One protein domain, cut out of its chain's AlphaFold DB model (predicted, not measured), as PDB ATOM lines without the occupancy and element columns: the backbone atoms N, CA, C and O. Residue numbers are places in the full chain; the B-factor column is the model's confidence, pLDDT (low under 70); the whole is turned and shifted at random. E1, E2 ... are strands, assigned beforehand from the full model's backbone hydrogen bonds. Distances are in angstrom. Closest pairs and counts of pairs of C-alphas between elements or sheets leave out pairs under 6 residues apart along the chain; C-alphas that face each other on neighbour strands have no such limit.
ATOM      1  N   LYS A   4     103.721  36.747 -10.739       91.12
ATOM      2  CA  LYS A   4     102.330  37.137 -10.548       91.12
ATOM      3  C   LYS A   4     102.286  38.154  -9.416       91.12
ATOM      4  O   LYS A   4     102.867  37.894  -8.361       91.12
ATOM      5  N   ALA A   5     101.623  39.280  -9.633       90.94
ATOM      6  CA  ALA A   5     101.497  40.348  -8.649       90.94
ATOM      7  C   ALA A   5     100.023  40.691  -8.416       90.94
ATOM      8  O   ALA A   5      99.202  40.550  -9.315       90.94
ATOM      9  N   ILE A   6      99.698  41.104  -7.190       94.38
ATOM     10  CA  ILE A   6      98.367  41.595  -6.822       94.38
ATOM     11  C   ILE A   6      98.468  43.111  -6.690       94.38
ATOM     12  O   ILE A   6      99.338  43.610  -5.973       94.38
ATOM     13  N   CYS A   7      97.587  43.815  -7.384       92.56
ATOM     14  CA  CYS A   7      97.479  45.263  -7.347       92.56
ATOM     15  C   CYS A   7      96.553  45.724  -6.214       92.56
ATOM     16  O   CYS A   7      95.724  44.959  -5.720       92.56
ATOM     17  N   ASN A   8      96.674  46.991  -5.809       94.19
ATOM     18  CA  ASN A   8      95.775  47.563  -4.803       94.19
ATOM     19  C   ASN A   8      94.361  47.745  -5.371       94.19
ATOM     20  O   ASN A   8      93.381  47.494  -4.670       94.19
ATOM     21  N   ASN A   9      94.267  48.156  -6.637       95.94
ATOM     22  CA  ASN A   9      93.020  48.337  -7.367       95.94
ATOM     23  C   ASN A   9      93.100  47.716  -8.768       95.94
ATOM     24  O   ASN A   9      94.175  47.432  -9.297       95.94
ATOM     25  N   VAL A  10      91.926  47.531  -9.368       96.31
ATOM     26  CA  VAL A  10      91.776  47.094 -10.759       96.31
ATOM     27  C   VAL A  10      92.270  48.193 -11.702       96.31
ATOM     28  O   VAL A  10      91.854  49.344 -11.570       96.31
ATOM     29  N   GLY A  11      93.115  47.831 -12.665       94.69
ATOM     30  CA  GLY A  11      93.713  48.746 -13.639       94.69
ATOM     31  C   GLY A  11      94.965  49.481 -13.153       94.69
ATOM     32  O   GLY A  11      95.474  50.336 -13.875       94.69
ATOM     33  N   ASP A  12      95.458  49.189 -11.945       96.06
ATOM     34  CA  ASP A  12      96.672  49.823 -11.426       96.06
ATOM     35  C   ASP A  12      97.915  49.405 -12.231       96.06
ATOM     36  O   ASP A  12      98.059  48.262 -12.679       96.06
ATOM     37  N   THR A  13      98.859  50.339 -12.340       94.56
ATOM     38  CA  THR A  13     100.200  50.090 -12.873       94.56
ATOM     39  C   THR A  13     101.170  49.785 -11.735       94.56
ATOM     40  O   THR A  13     101.266  50.542 -10.768       94.56
ATOM     41  N   ILE A  14     101.927  48.699 -11.869       92.62
ATOM     42  CA  ILE A  14     103.008  48.321 -10.959       92.62
ATOM     43  C   ILE A  14     104.371  48.586 -11.595       92.62
ATOM     44  O   ILE A  14     104.548  48.453 -12.806       92.62
ATOM     45  N   GLU A  15     105.351  48.909 -10.756       92.75
ATOM     46  CA  GLU A  15     106.752  49.013 -11.158       92.75
ATOM     47  C   GLU A  15     107.500  47.736 -10.769       92.75
ATOM     48  O   GLU A  15     107.428  47.272  -9.629       92.75
ATOM     49  N   VAL A  16     108.232  47.164 -11.722       88.69
ATOM     50  CA  VAL A  16     108.995  45.928 -11.536       88.69
ATOM     51  C   VAL A  16     110.449  46.187 -11.883       88.69
ATOM     52  O   VAL A  16     110.761  46.623 -12.988       88.69
ATOM     53  N   ILE A  17     111.347  45.889 -10.947       89.56
ATOM     54  CA  ILE A  17     112.790  46.024 -11.151       89.56
ATOM     55  C   ILE A  17     113.388  44.643 -11.408       89.56
ATOM     56  O   ILE A  17     113.411  43.783 -10.526       89.56
ATOM     57  N   TYR A  18     113.927  44.439 -12.606       84.94
ATOM     58  CA  TYR A  18     114.753  43.278 -12.914       84.94
ATOM     59  C   TYR A  18     116.204  43.556 -12.562       84.94
ATOM     60  O   TYR A  18     116.782  44.539 -13.020       84.94
ATOM     61  N   HIS A  19     116.819  42.642 -11.816       86.69
ATOM     62  CA  HIS A  19     118.255  42.644 -11.566       86.69
ATOM     63  C   HIS A  19     118.953  41.653 -12.501       86.69
ATOM     64  O   HIS A  19     118.585  40.481 -12.582       86.69
ATOM     65  N   LEU A  20     119.971  42.134 -13.208       83.31
ATOM     66  CA  LEU A  20     120.728  41.391 -14.209       83.31
ATOM     67  C   LEU A  20     122.075  40.944 -13.633       83.31
ATOM     68  O   LEU A  20     122.698  41.648 -12.837       83.31
ATOM     69  N   SER A  21     122.561  39.784 -14.076       82.25
ATOM     70  CA  SER A  21     123.875  39.263 -13.675       82.25
ATOM     71  C   SER A  21     125.047  40.069 -14.257       82.25
ATOM     72  O   SER A  21     126.138  40.078 -13.684       82.25
ATOM     73  N   GLY A  22     124.825  40.774 -15.370       80.56
ATOM     74  CA  GLY A  22     125.818  41.579 -16.080       80.56
ATOM     75  C   GLY A  22     125.331  42.995 -16.379       80.56
ATOM     76  O   GLY A  22     124.150  43.305 -16.242       80.56
ATOM     77  N   THR A  23     126.267  43.857 -16.776       83.06
ATOM     78  CA  THR A  23     125.961  45.210 -17.249       83.06
ATOM     79  C   THR A  23     125.453  45.171 -18.685       83.06
ATOM     80  O   THR A  23     126.049  44.487 -19.518       83.06
ATOM     81  N   ILE A  24     124.412  45.937 -18.988       79.31
ATOM     82  CA  ILE A  24     123.840  46.073 -20.329       79.31
ATOM     83  C   ILE A  24     124.010  47.499 -20.859       79.31
ATOM     84  O   ILE A  24     124.131  48.448 -20.084       79.31
ATOM     85  N   SER A  25     124.053  47.642 -22.187       79.56
ATOM     86  CA  SER A  25     124.118  48.955 -22.841       79.56
ATOM     87  C   SER A  25     122.793  49.702 -22.674       79.56
ATOM     88  O   SER A  25     121.741  49.063 -22.641       79.56
ATOM     89  N   ALA A  26     122.833  51.034 -22.648       74.44
ATOM     90  CA  ALA A  26     121.630  51.870 -22.668       74.44
ATOM     91  C   ALA A  26     120.822  51.721 -23.973       74.44
ATOM     92  O   ALA A  26     119.616  51.929 -23.962       74.44
ATOM     93  N   ASP A  27     121.459  51.286 -25.067       78.06
ATOM     94  CA  ASP A  27     120.793  51.028 -26.357       78.06
ATOM     95  C   ASP A  27     120.103  49.654 -26.412       78.06
ATOM     96  O   ASP A  27     119.677  49.190 -27.474       78.06
ATOM     97  N   SER A  28     120.060  48.949 -25.281       82.50
ATOM     98  CA  SER A  28     119.434  47.640 -25.211       82.50
ATOM     99  C   SER A  28     117.919  47.759 -25.308       82.50
ATOM    100  O   SER A  28     117.320  48.741 -24.882       82.50
ATOM    101  N   LYS A  29     117.282  46.710 -25.819       84.81
ATOM    102  CA  LYS A  29     115.821  46.605 -25.873       84.81
ATOM    103  C   LYS A  29     115.344  45.437 -25.036       84.81
ATOM    104  O   LYS A  29     115.989  44.389 -25.043       84.81
ATOM    105  N   ILE A  30     114.217  45.623 -24.360       83.25
ATOM    106  CA  ILE A  30     113.560  44.590 -23.565       83.25
ATOM    107  C   ILE A  30     112.432  43.990 -24.387       83.25
ATOM    108  O   ILE A  30     111.588  44.710 -24.914       83.25
ATOM    109  N   TYR A  31     112.415  42.665 -24.477       84.50
ATOM    110  CA  TYR A  31     111.349  41.928 -25.140       84.50
ATOM    111  C   TYR A  31     110.597  41.052 -24.142       84.50
ATOM    112  O   TYR A  31     111.215  40.398 -23.298       84.50
ATOM    113  N   LYS A  32     109.269  41.015 -24.279       80.06
ATOM    114  CA  LYS A  32     108.359  40.118 -23.558       80.06
ATOM    115  C   LYS A  32     107.777  39.092 -24.522       80.06
ATOM    116  O   LYS A  32     107.659  39.350 -25.720       80.06
ATOM    117  N   TRP A  33     107.442  37.918 -24.000       80.69
ATOM    118  CA  TRP A  33     106.792  36.861 -24.767       80.69
ATOM    119  C   TRP A  33     105.279  36.878 -24.532       80.69
ATOM    120  O   TRP A  33     104.832  36.863 -23.388       80.69
ATOM    121  N   ASP A  34     104.518  36.848 -25.621       75.75
ATOM    122  CA  ASP A  34     103.063  36.708 -25.667       75.75
ATOM    123  C   ASP A  34     102.718  35.425 -26.466       75.75
ATOM    124  O   ASP A  34     103.258  35.227 -27.557       75.75
ATOM    125  N   PRO A  35     101.842  34.527 -25.976       76.38
ATOM    126  CA  PRO A  35     101.472  33.295 -26.676       76.38
ATOM    127  C   PRO A  35     100.732  33.513 -28.010       76.38
ATOM    128  O   PRO A  35     100.741  32.620 -28.853       76.38
ATOM    129  N   ILE A  36     100.095  34.668 -28.205       80.56
ATOM    130  CA  ILE A  36      99.361  35.061 -29.413       80.56
ATOM    131  C   ILE A  36     100.306  35.730 -30.416       80.56
ATOM    132  O   ILE A  36     100.278  35.406 -31.602       80.56
ATOM    133  N   ASN A  37     101.141  36.663 -29.951       81.88
ATOM    134  CA  ASN A  37     101.933  37.541 -30.825       81.88
ATOM    135  C   ASN A  37     103.435  37.212 -30.880       81.88
ATOM    136  O   ASN A  37     104.161  37.775 -31.699       81.88
ATOM    137  N   GLY A  38     103.917  36.323 -30.016       83.44
ATOM    138  CA  GLY A  38     105.325  35.984 -29.870       83.44
ATOM    139  C   GLY A  38     106.142  37.029 -29.099       83.44
ATOM    140  O   GLY A  38     105.640  37.694 -28.196       83.44
ATOM    141  N   TRP A  39     107.431  37.158 -29.434       84.44
ATOM    142  CA  TRP A  39     108.332  38.144 -28.824       84.44
ATOM    143  C   TRP A  39     107.976  39.568 -29.265       84.44
ATOM    144  O   TRP A  39     107.923  39.859 -30.460       84.44
ATOM    145  N   ARG A  40     107.778  40.471 -28.305       82.94
ATOM    146  CA  ARG A  40     107.364  41.865 -28.517       82.94
ATOM    147  C   ARG A  40     108.241  42.799 -27.694       82.94
ATOM    148  O   ARG A  40     108.535  42.498 -26.543       82.94
ATOM    149  N   GLU A  41     108.669  43.912 -28.282       85.19
ATOM    150  CA  GLU A  41     109.394  44.960 -27.551       85.19
ATOM    151  C   GLU A  41     108.463  45.588 -26.508       85.19
ATOM    152  O   GLU A  41     107.313  45.902 -26.819       85.19
ATOM    153  N   HIS A  42     108.953  45.751 -25.282       86.00
ATOM    154  CA  HIS A  42     108.263  46.486 -24.231       86.00
ATOM    155  C   HIS A  42     108.827  47.903 -24.178       86.00
ATOM    156  O   HIS A  42     110.042  48.081 -24.104       86.00
ATOM    157  N   ALA A  43     107.947  48.896 -24.283       83.56
ATOM    158  CA  ALA A  43     108.350  50.279 -24.510       83.56
ATOM    159  C   ALA A  43     108.589  51.063 -23.209       83.56
ATOM    160  O   ALA A  43     109.479  51.910 -23.182       83.56
ATOM    161  N   ASP A  44     107.826  50.792 -22.143       87.69
ATOM    162  CA  ASP A  44     107.949  51.504 -20.862       87.69
ATOM    163  C   ASP A  44     109.065  50.893 -20.007       87.69
ATOM    164  O   ASP A  44     108.852  50.062 -19.120       87.69
ATOM    165  N   VAL A  45     110.294  51.262 -20.366       87.44
ATOM    166  CA  VAL A  45     111.525  50.714 -19.803       87.44
ATOM    167  C   VAL A  45     112.447  51.844 -19.367       87.44
ATOM    168  O   VAL A  45     112.767  52.745 -20.140       87.44
ATOM    169  N   GLU A  46     112.953  51.737 -18.144       90.69
ATOM    170  CA  GLU A  46     113.965  52.623 -17.587       90.69
ATOM    171  C   GLU A  46     115.217  51.823 -17.199       90.69
ATOM    172  O   GLU A  46     115.195  50.947 -16.329       90.69
ATOM    173  N   PHE A  47     116.343  52.126 -17.849       87.81
ATOM    174  CA  PHE A  47     117.642  51.549 -17.503       87.81
ATOM    175  C   PHE A  47     118.233  52.280 -16.298       87.81
ATOM    176  O   PHE A  47     118.602  53.451 -16.386       87.81
ATOM    177  N   LEU A  48     118.349  51.578 -15.169       88.88
ATOM    178  CA  LEU A  48     118.830  52.171 -13.926       88.88
ATOM    179  C   LEU A  48     120.362  52.356 -13.937       88.88
ATOM    180  O   LEU A  48     121.085  51.620 -14.628       88.88
ATOM    181  N   PRO A  49     120.897  53.302 -13.134       86.06
ATOM    182  CA  PRO A  49     122.332  53.534 -13.027       86.06
ATOM    183  C   PRO A  49     123.128  52.260 -12.720       86.06
ATOM    184  O   PRO A  49     122.718  51.408 -11.933       86.06
ATOM    185  N   GLY A  50     124.300  52.132 -13.343       82.94
ATOM    186  CA  GLY A  50     125.159  50.954 -13.206       82.94
ATOM    187  C   GLY A  50     124.825  49.809 -14.166       82.94
ATOM    188  O   GLY A  50     125.564  48.828 -14.193       82.94
ATOM    189  N   GLY A  51     123.757  49.922 -14.966       82.69
ATOM    190  CA  GLY A  51     123.478  49.031 -16.098       82.69
ATOM    191  C   GLY A  51     123.166  47.584 -15.715       82.69
ATOM    192  O   GLY A  51     123.165  46.723 -16.582       82.69
ATOM    193  N   LYS A  52     122.932  47.283 -14.435       87.69
ATOM    194  CA  LYS A  52     122.583  45.935 -13.946       87.69
ATOM    195  C   LYS A  52     121.130  45.821 -13.518       87.69
ATOM    196  O   LYS A  52     120.738  44.828 -12.907       87.69
ATOM    197  N   SER A  53     120.334  46.860 -13.719       88.00
ATOM    198  CA  SER A  53     118.939  46.843 -13.313       88.00
ATOM    199  C   SER A  53     118.084  47.621 -14.291       88.00
ATOM    200  O   SER A  53     118.531  48.609 -14.871       88.00
ATOM    201  N   VAL A  54     116.871  47.127 -14.488       88.19
ATOM    202  CA  VAL A  54     115.903  47.683 -15.426       88.19
ATOM    203  C   VAL A  54     114.574  47.769 -14.714       88.19
ATOM    204  O   VAL A  54     114.109  46.761 -14.184       88.19
ATOM    205  N   LEU A  55     113.987  48.956 -14.687       90.25
ATOM    206  CA  LEU A  55     112.634  49.169 -14.211       90.25
ATOM    207  C   LEU A  55     111.686  49.105 -15.407       90.25
ATOM    208  O   LEU A  55     111.944  49.714 -16.442       90.25
ATOM    209  N   ILE A  56     110.615  48.337 -15.266       89.75
ATOM    210  CA  ILE A  56     109.518  48.290 -16.227       89.75
ATOM    211  C   ILE A  56     108.208  48.615 -15.528       89.75
ATOM    212  O   ILE A  56     108.076  48.400 -14.317       89.75
ATOM    213  N   ARG A  57     107.229  49.083 -16.299       91.38
ATOM    214  CA  ARG A  57     105.877  49.341 -15.802       91.38
ATOM    215  C   ARG A  57     104.893  48.391 -16.452       91.38
ATOM    216  O   ARG A  57     104.904  48.201 -17.662       91.38
ATOM    217  N   VAL A  58     104.048  47.778 -15.633       91.31
ATOM    218  CA  VAL A  58     103.042  46.818 -16.096       91.31
ATOM    219  C   VAL A  58     101.683  47.226 -15.564       91.31
ATOM    220  O   VAL A  58     101.557  47.495 -14.374       91.31
ATOM    221  N   THR A  59     100.679  47.280 -16.432       93.25
ATOM    222  CA  THR A  59      99.325  47.724 -16.077       93.25
ATOM    223  C   THR A  59      98.366  46.544 -16.050       93.25
ATOM    224  O   THR A  59      98.281  45.828 -17.042       93.25
ATOM    225  N   ASP A  60      97.632  46.365 -14.948       94.31
ATOM    226  CA  ASP A  60      96.581  45.342 -14.804       94.31
ATOM    227  C   ASP A  60      95.516  45.489 -15.900       94.31
ATOM    228  O   ASP A  60      94.879  46.535 -16.040       94.31
ATOM    229  N   GLY A  61      95.346  44.445 -16.708       91.56
ATOM    230  CA  GLY A  61      94.479  44.459 -17.882       91.56
ATOM    231  C   GLY A  61      94.971  45.293 -19.065       91.56
ATOM    232  O   GLY A  61      94.194  45.562 -19.983       91.56
ATOM    233  N   GLY A  62      96.229  45.727 -19.043       89.94
ATOM    234  CA  GLY A  62      96.815  46.623 -20.032       89.94
ATOM    235  C   GLY A  62      98.211  46.198 -20.473       89.94
ATOM    236  O   GLY A  62      98.531  45.014 -20.566       89.94
ATOM    237  N   ASP A  63      99.051  47.185 -20.799       87.31
ATOM    238  CA  ASP A  63     100.374  46.900 -21.355       87.31
ATOM    239  C   ASP A  63     101.246  46.100 -20.381       87.31
ATOM    240  O   ASP A  63     101.344  46.397 -19.186       87.31
ATOM    241  N   GLY A  64     101.902  45.080 -20.930       83.94
ATOM    242  CA  GLY A  64     102.777  44.176 -20.198       83.94
ATOM    243  C   GLY A  64     102.071  43.093 -19.374       83.94
ATOM    244  O   GLY A  64     102.795  42.247 -18.842       83.94
ATOM    245  N   ASP A  65     100.740  43.098 -19.274       89.69
ATOM    246  CA  ASP A  65      99.953  42.063 -18.600       89.69
ATOM    247  C   ASP A  65      99.486  40.995 -19.596       89.69
ATOM    248  O   ASP A  65      98.971  41.290 -20.676       89.69
ATOM    249  N   LEU A  66      99.727  39.727 -19.274       87.31
ATOM    250  CA  LEU A  66      99.597  38.633 -20.231       87.31
ATOM    251  C   LEU A  66      98.161  38.359 -20.639       87.31
ATOM    252  O   LEU A  66      97.881  38.115 -21.814       87.31
ATOM    253  N   ASP A  67      97.271  38.287 -19.657       87.88
ATOM    254  CA  ASP A  67      95.886  37.918 -19.913       87.88
ATOM    255  C   ASP A  67      95.065  39.115 -20.413       87.88
ATOM    256  O   ASP A  67      93.997  38.911 -20.990       87.88
ATOM    257  N   ASN A  68      95.606  40.335 -20.298       89.06
ATOM    258  CA  ASN A  68      94.931  41.589 -20.619       89.06
ATOM    259  C   ASN A  68      93.573  41.711 -19.896       89.06
ATOM    260  O   ASN A  68      92.630  42.306 -20.426       89.06
ATOM    261  N   VAL A  69      93.446  41.139 -18.691       93.56
ATOM    262  CA  VAL A  69      92.224  41.197 -17.882       93.56
ATOM    263  C   VAL A  69      92.432  42.094 -16.669       93.56
ATOM    264  O   VAL A  69      93.150  41.742 -15.751       93.56
ATOM    265  N   ALA A  70      91.700  43.208 -16.604       96.12
ATOM    266  CA  ALA A  70      91.714  44.078 -15.431       96.12
ATOM    267  C   ALA A  70      90.972  43.403 -14.261       96.12
ATOM    268  O   ALA A  70      89.737  43.416 -14.195       96.12
ATOM    269  N   ASN A  71      91.714  42.771 -13.354       95.44
ATOM    270  CA  ASN A  71      91.174  42.005 -12.224       95.44
ATOM    271  C   ASN A  71      92.008  42.169 -10.935       95.44
ATOM    272  O   ASN A  71      91.883  41.359 -10.011       95.44
ATOM    273  N   ALA A  72      92.804  43.238 -10.866       95.44
ATOM    274  CA  ALA A  72      93.797  43.533  -9.838       95.44
ATOM    275  C   ALA A  72      94.910  42.476  -9.737       95.44
ATOM    276  O   ALA A  72      95.530  42.320  -8.679       95.44
ATOM    277  N   VAL A  73      95.169  41.731 -10.812       94.62
ATOM    278  CA  VAL A  73      96.185  40.684 -10.855       94.62
ATOM    279  C   VAL A  73      96.959  40.783 -12.157       94.62
ATOM    280  O   VAL A  73      96.516  40.320 -13.194       94.62
ATOM    281  N   VAL A  74      98.200  41.247 -12.051       92.44
ATOM    282  CA  VAL A  74      99.138  41.237 -13.172       92.44
ATOM    283  C   VAL A  74      99.799  39.867 -13.279       92.44
ATOM    284  O   VAL A  74     100.404  39.368 -12.315       92.44
ATOM    285  N   ILE A  75      99.741  39.272 -14.469       89.50
ATOM    286  CA  ILE A  75     100.447  38.041 -14.823       89.50
ATOM    287  C   ILE A  75     101.513  38.366 -15.864       89.50
ATOM    288  O   ILE A  75     101.208  38.788 -16.973       89.50
ATOM    289  N   ASP A  76     102.775  38.077 -15.546       82.62
ATOM    290  CA  ASP A  76     103.870  38.260 -16.494       82.62
ATOM    291  C   ASP A  76     104.651  36.954 -16.736       82.62
ATOM    292  O   ASP A  76     105.377  36.479 -15.851       82.62
ATOM    293  N   PRO A  77     104.561  36.360 -17.938       67.06
ATOM    294  CA  PRO A  77     105.317  35.186 -18.336       67.06
ATOM    295  C   PRO A  77     106.651  35.591 -18.978       67.06
ATOM    296  O   PRO A  77     107.025  35.066 -20.024       67.06
ATOM    297  N   SER A  78     107.392  36.553 -18.436       65.94
ATOM    298  CA  SER A  78     108.560  37.063 -19.156       65.94
ATOM    299  C   SER A  78     109.814  36.183 -19.001       65.94
ATOM    300  O   SER A  78     110.279  35.808 -17.922       65.94
ATOM    301  N   GLY A  79     110.430  35.842 -20.132       58.75
ATOM    302  CA  GLY A  79     111.885  35.778 -20.246       58.75
ATOM    303  C   GLY A  79     112.327  37.128 -20.793       58.75
ATOM    304  O   GLY A  79     111.775  37.567 -21.786       58.75
ATOM    305  N   VAL A  80     113.257  37.819 -20.147       62.72
ATOM    306  CA  VAL A  80     113.730  39.115 -20.645       62.72
ATOM    307  C   VAL A  80     114.779  38.854 -21.723       62.72
ATOM    308  O   VAL A  80     115.869  38.367 -21.426       62.72
ATOM    309  N   GLY A  81     114.437  39.133 -22.982       66.75
ATOM    310  CA  GLY A  81     115.393  39.143 -24.087       66.75
ATOM    311  C   GLY A  81     116.043  40.516 -24.197       66.75
ATOM    312  O   GLY A  81     115.325  41.507 -24.299       66.75
ATOM    313  N   ILE A  82     117.376  40.573 -24.176       67.88
ATOM    314  CA  ILE A  82     118.143  41.817 -24.304       67.88
ATOM    315  C   ILE A  82     118.928  41.757 -25.608       67.88
ATOM    316  O   ILE A  82     119.862  40.963 -25.736       67.88
ATOM    317  N   LEU A  83     118.550  42.581 -26.585       66.19
ATOM    318  CA  LEU A  83     119.357  42.759 -27.792       66.19
ATOM    319  C   LEU A  83     120.392  43.850 -27.534       66.19
ATOM    320  O   LEU A  83     120.030  45.005 -27.323       66.19
ATOM    321  N   VAL A  84     121.670  43.477 -27.562       61.75
ATOM    322  CA  VAL A  84     122.790  44.420 -27.502       61.75
ATOM    323  C   VAL A  84     123.173  44.774 -28.934       61.75
ATOM    324  O   VAL A  84     123.534  43.890 -29.713       61.75
ATOM    325  N   ALA A  85     123.093  46.055 -29.296       54.84
ATOM    326  CA  ALA A  85     123.604  46.531 -30.574       54.84
ATOM    327  C   ALA A  85     125.129  46.325 -30.617       54.84
ATOM    328  O   ALA A  85     125.883  47.008 -29.928       54.84
TER     329      ALA A  85
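AT A GLANCE: This is residues 4 to 85 of the 141 residues of an uncharacterized protein of Desulfobacterales bacterium (UniProt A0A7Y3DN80). Picture a loose sandwich of two small sheets, E2-E6-E5 and E4-E3-E8, only partly face to face, with the short strand pair E1-E7 at the end where E2 begins and E6 ends. The 82 printed residues hold eight named strands, E1 to E8 in chain order, and no named helix; the class is all strand, though named strands take 37 of the 82 residues. The strands in each sheet are antiparallel. The whole is compact, with a radius of gyration of the C-alphas of 12.9 A and spans of 36 by 27 by 18 A.

HOW THE PARTS SIT: Begin at the inner strand E6, residues 53 to 59. Edge strand E2, residues 13 to 19, is its antiparallel neighbour at 157 degrees; look for N 14 and O 58, 2.8 A apart and within hydrogen-bond range. The other edge strand, E5, residues 45 to 47, forms a hairpin with E6, and N 46 and O 55 are within hydrogen-bond range at 2.8 A. In the second sheet the inner strand is E3, residues 29 to 34, and its pairing is staggered. Its residues 31 to 34 pair with E4, residues 38 to 41, in a hairpin where N 32 and O 40 are 2.8 A apart. Its residues 29 to 31 pair with E8, residues 81 to 83, where N 31 and O 81 are 3.1 A apart. The closest C-alphas of E3 and E5, those of Ile 30 and Val 45, are 7.5 A apart, while E3 and E6 are apart. E1, residues 4 to 6, is antiparallel to E7, residues 73 to 76, at 158 degrees, with N 5 and O 74 at 2.9 A. The closest C-alphas of E6 and E7, those of Thr 59 and Val 74, are 7.1 A apart; E2 and E7 are only just apart, at 8.4 A.

IN THESE COORDINATES: Find C-alpha 53 at (118.939, 46.843, -13.313); from there E6 runs 19.8 A to C-alpha 59 at (99.325, 47.724, -16.077). E2 covers 19.6 A, E3 16.1 A, E4 10.1 A and E7 9.8 A. The short strands are E1 at 7.0 A, E5 at 6.6 A and E8 at 6.5 A; E8 ends at C-alpha 83, (119.357, 42.759, -27.792).

THE WHOLE: The two C-alphas farthest apart, those of Asn 9 and Ala 85, are 38.4 A apart. The printed part has no cut. The link from E6 to E7, residues 60 to 72, is long. Look for low confidence at residues 77 to 85, where pLDDT is under 70; the mean of the printed part is 84.9.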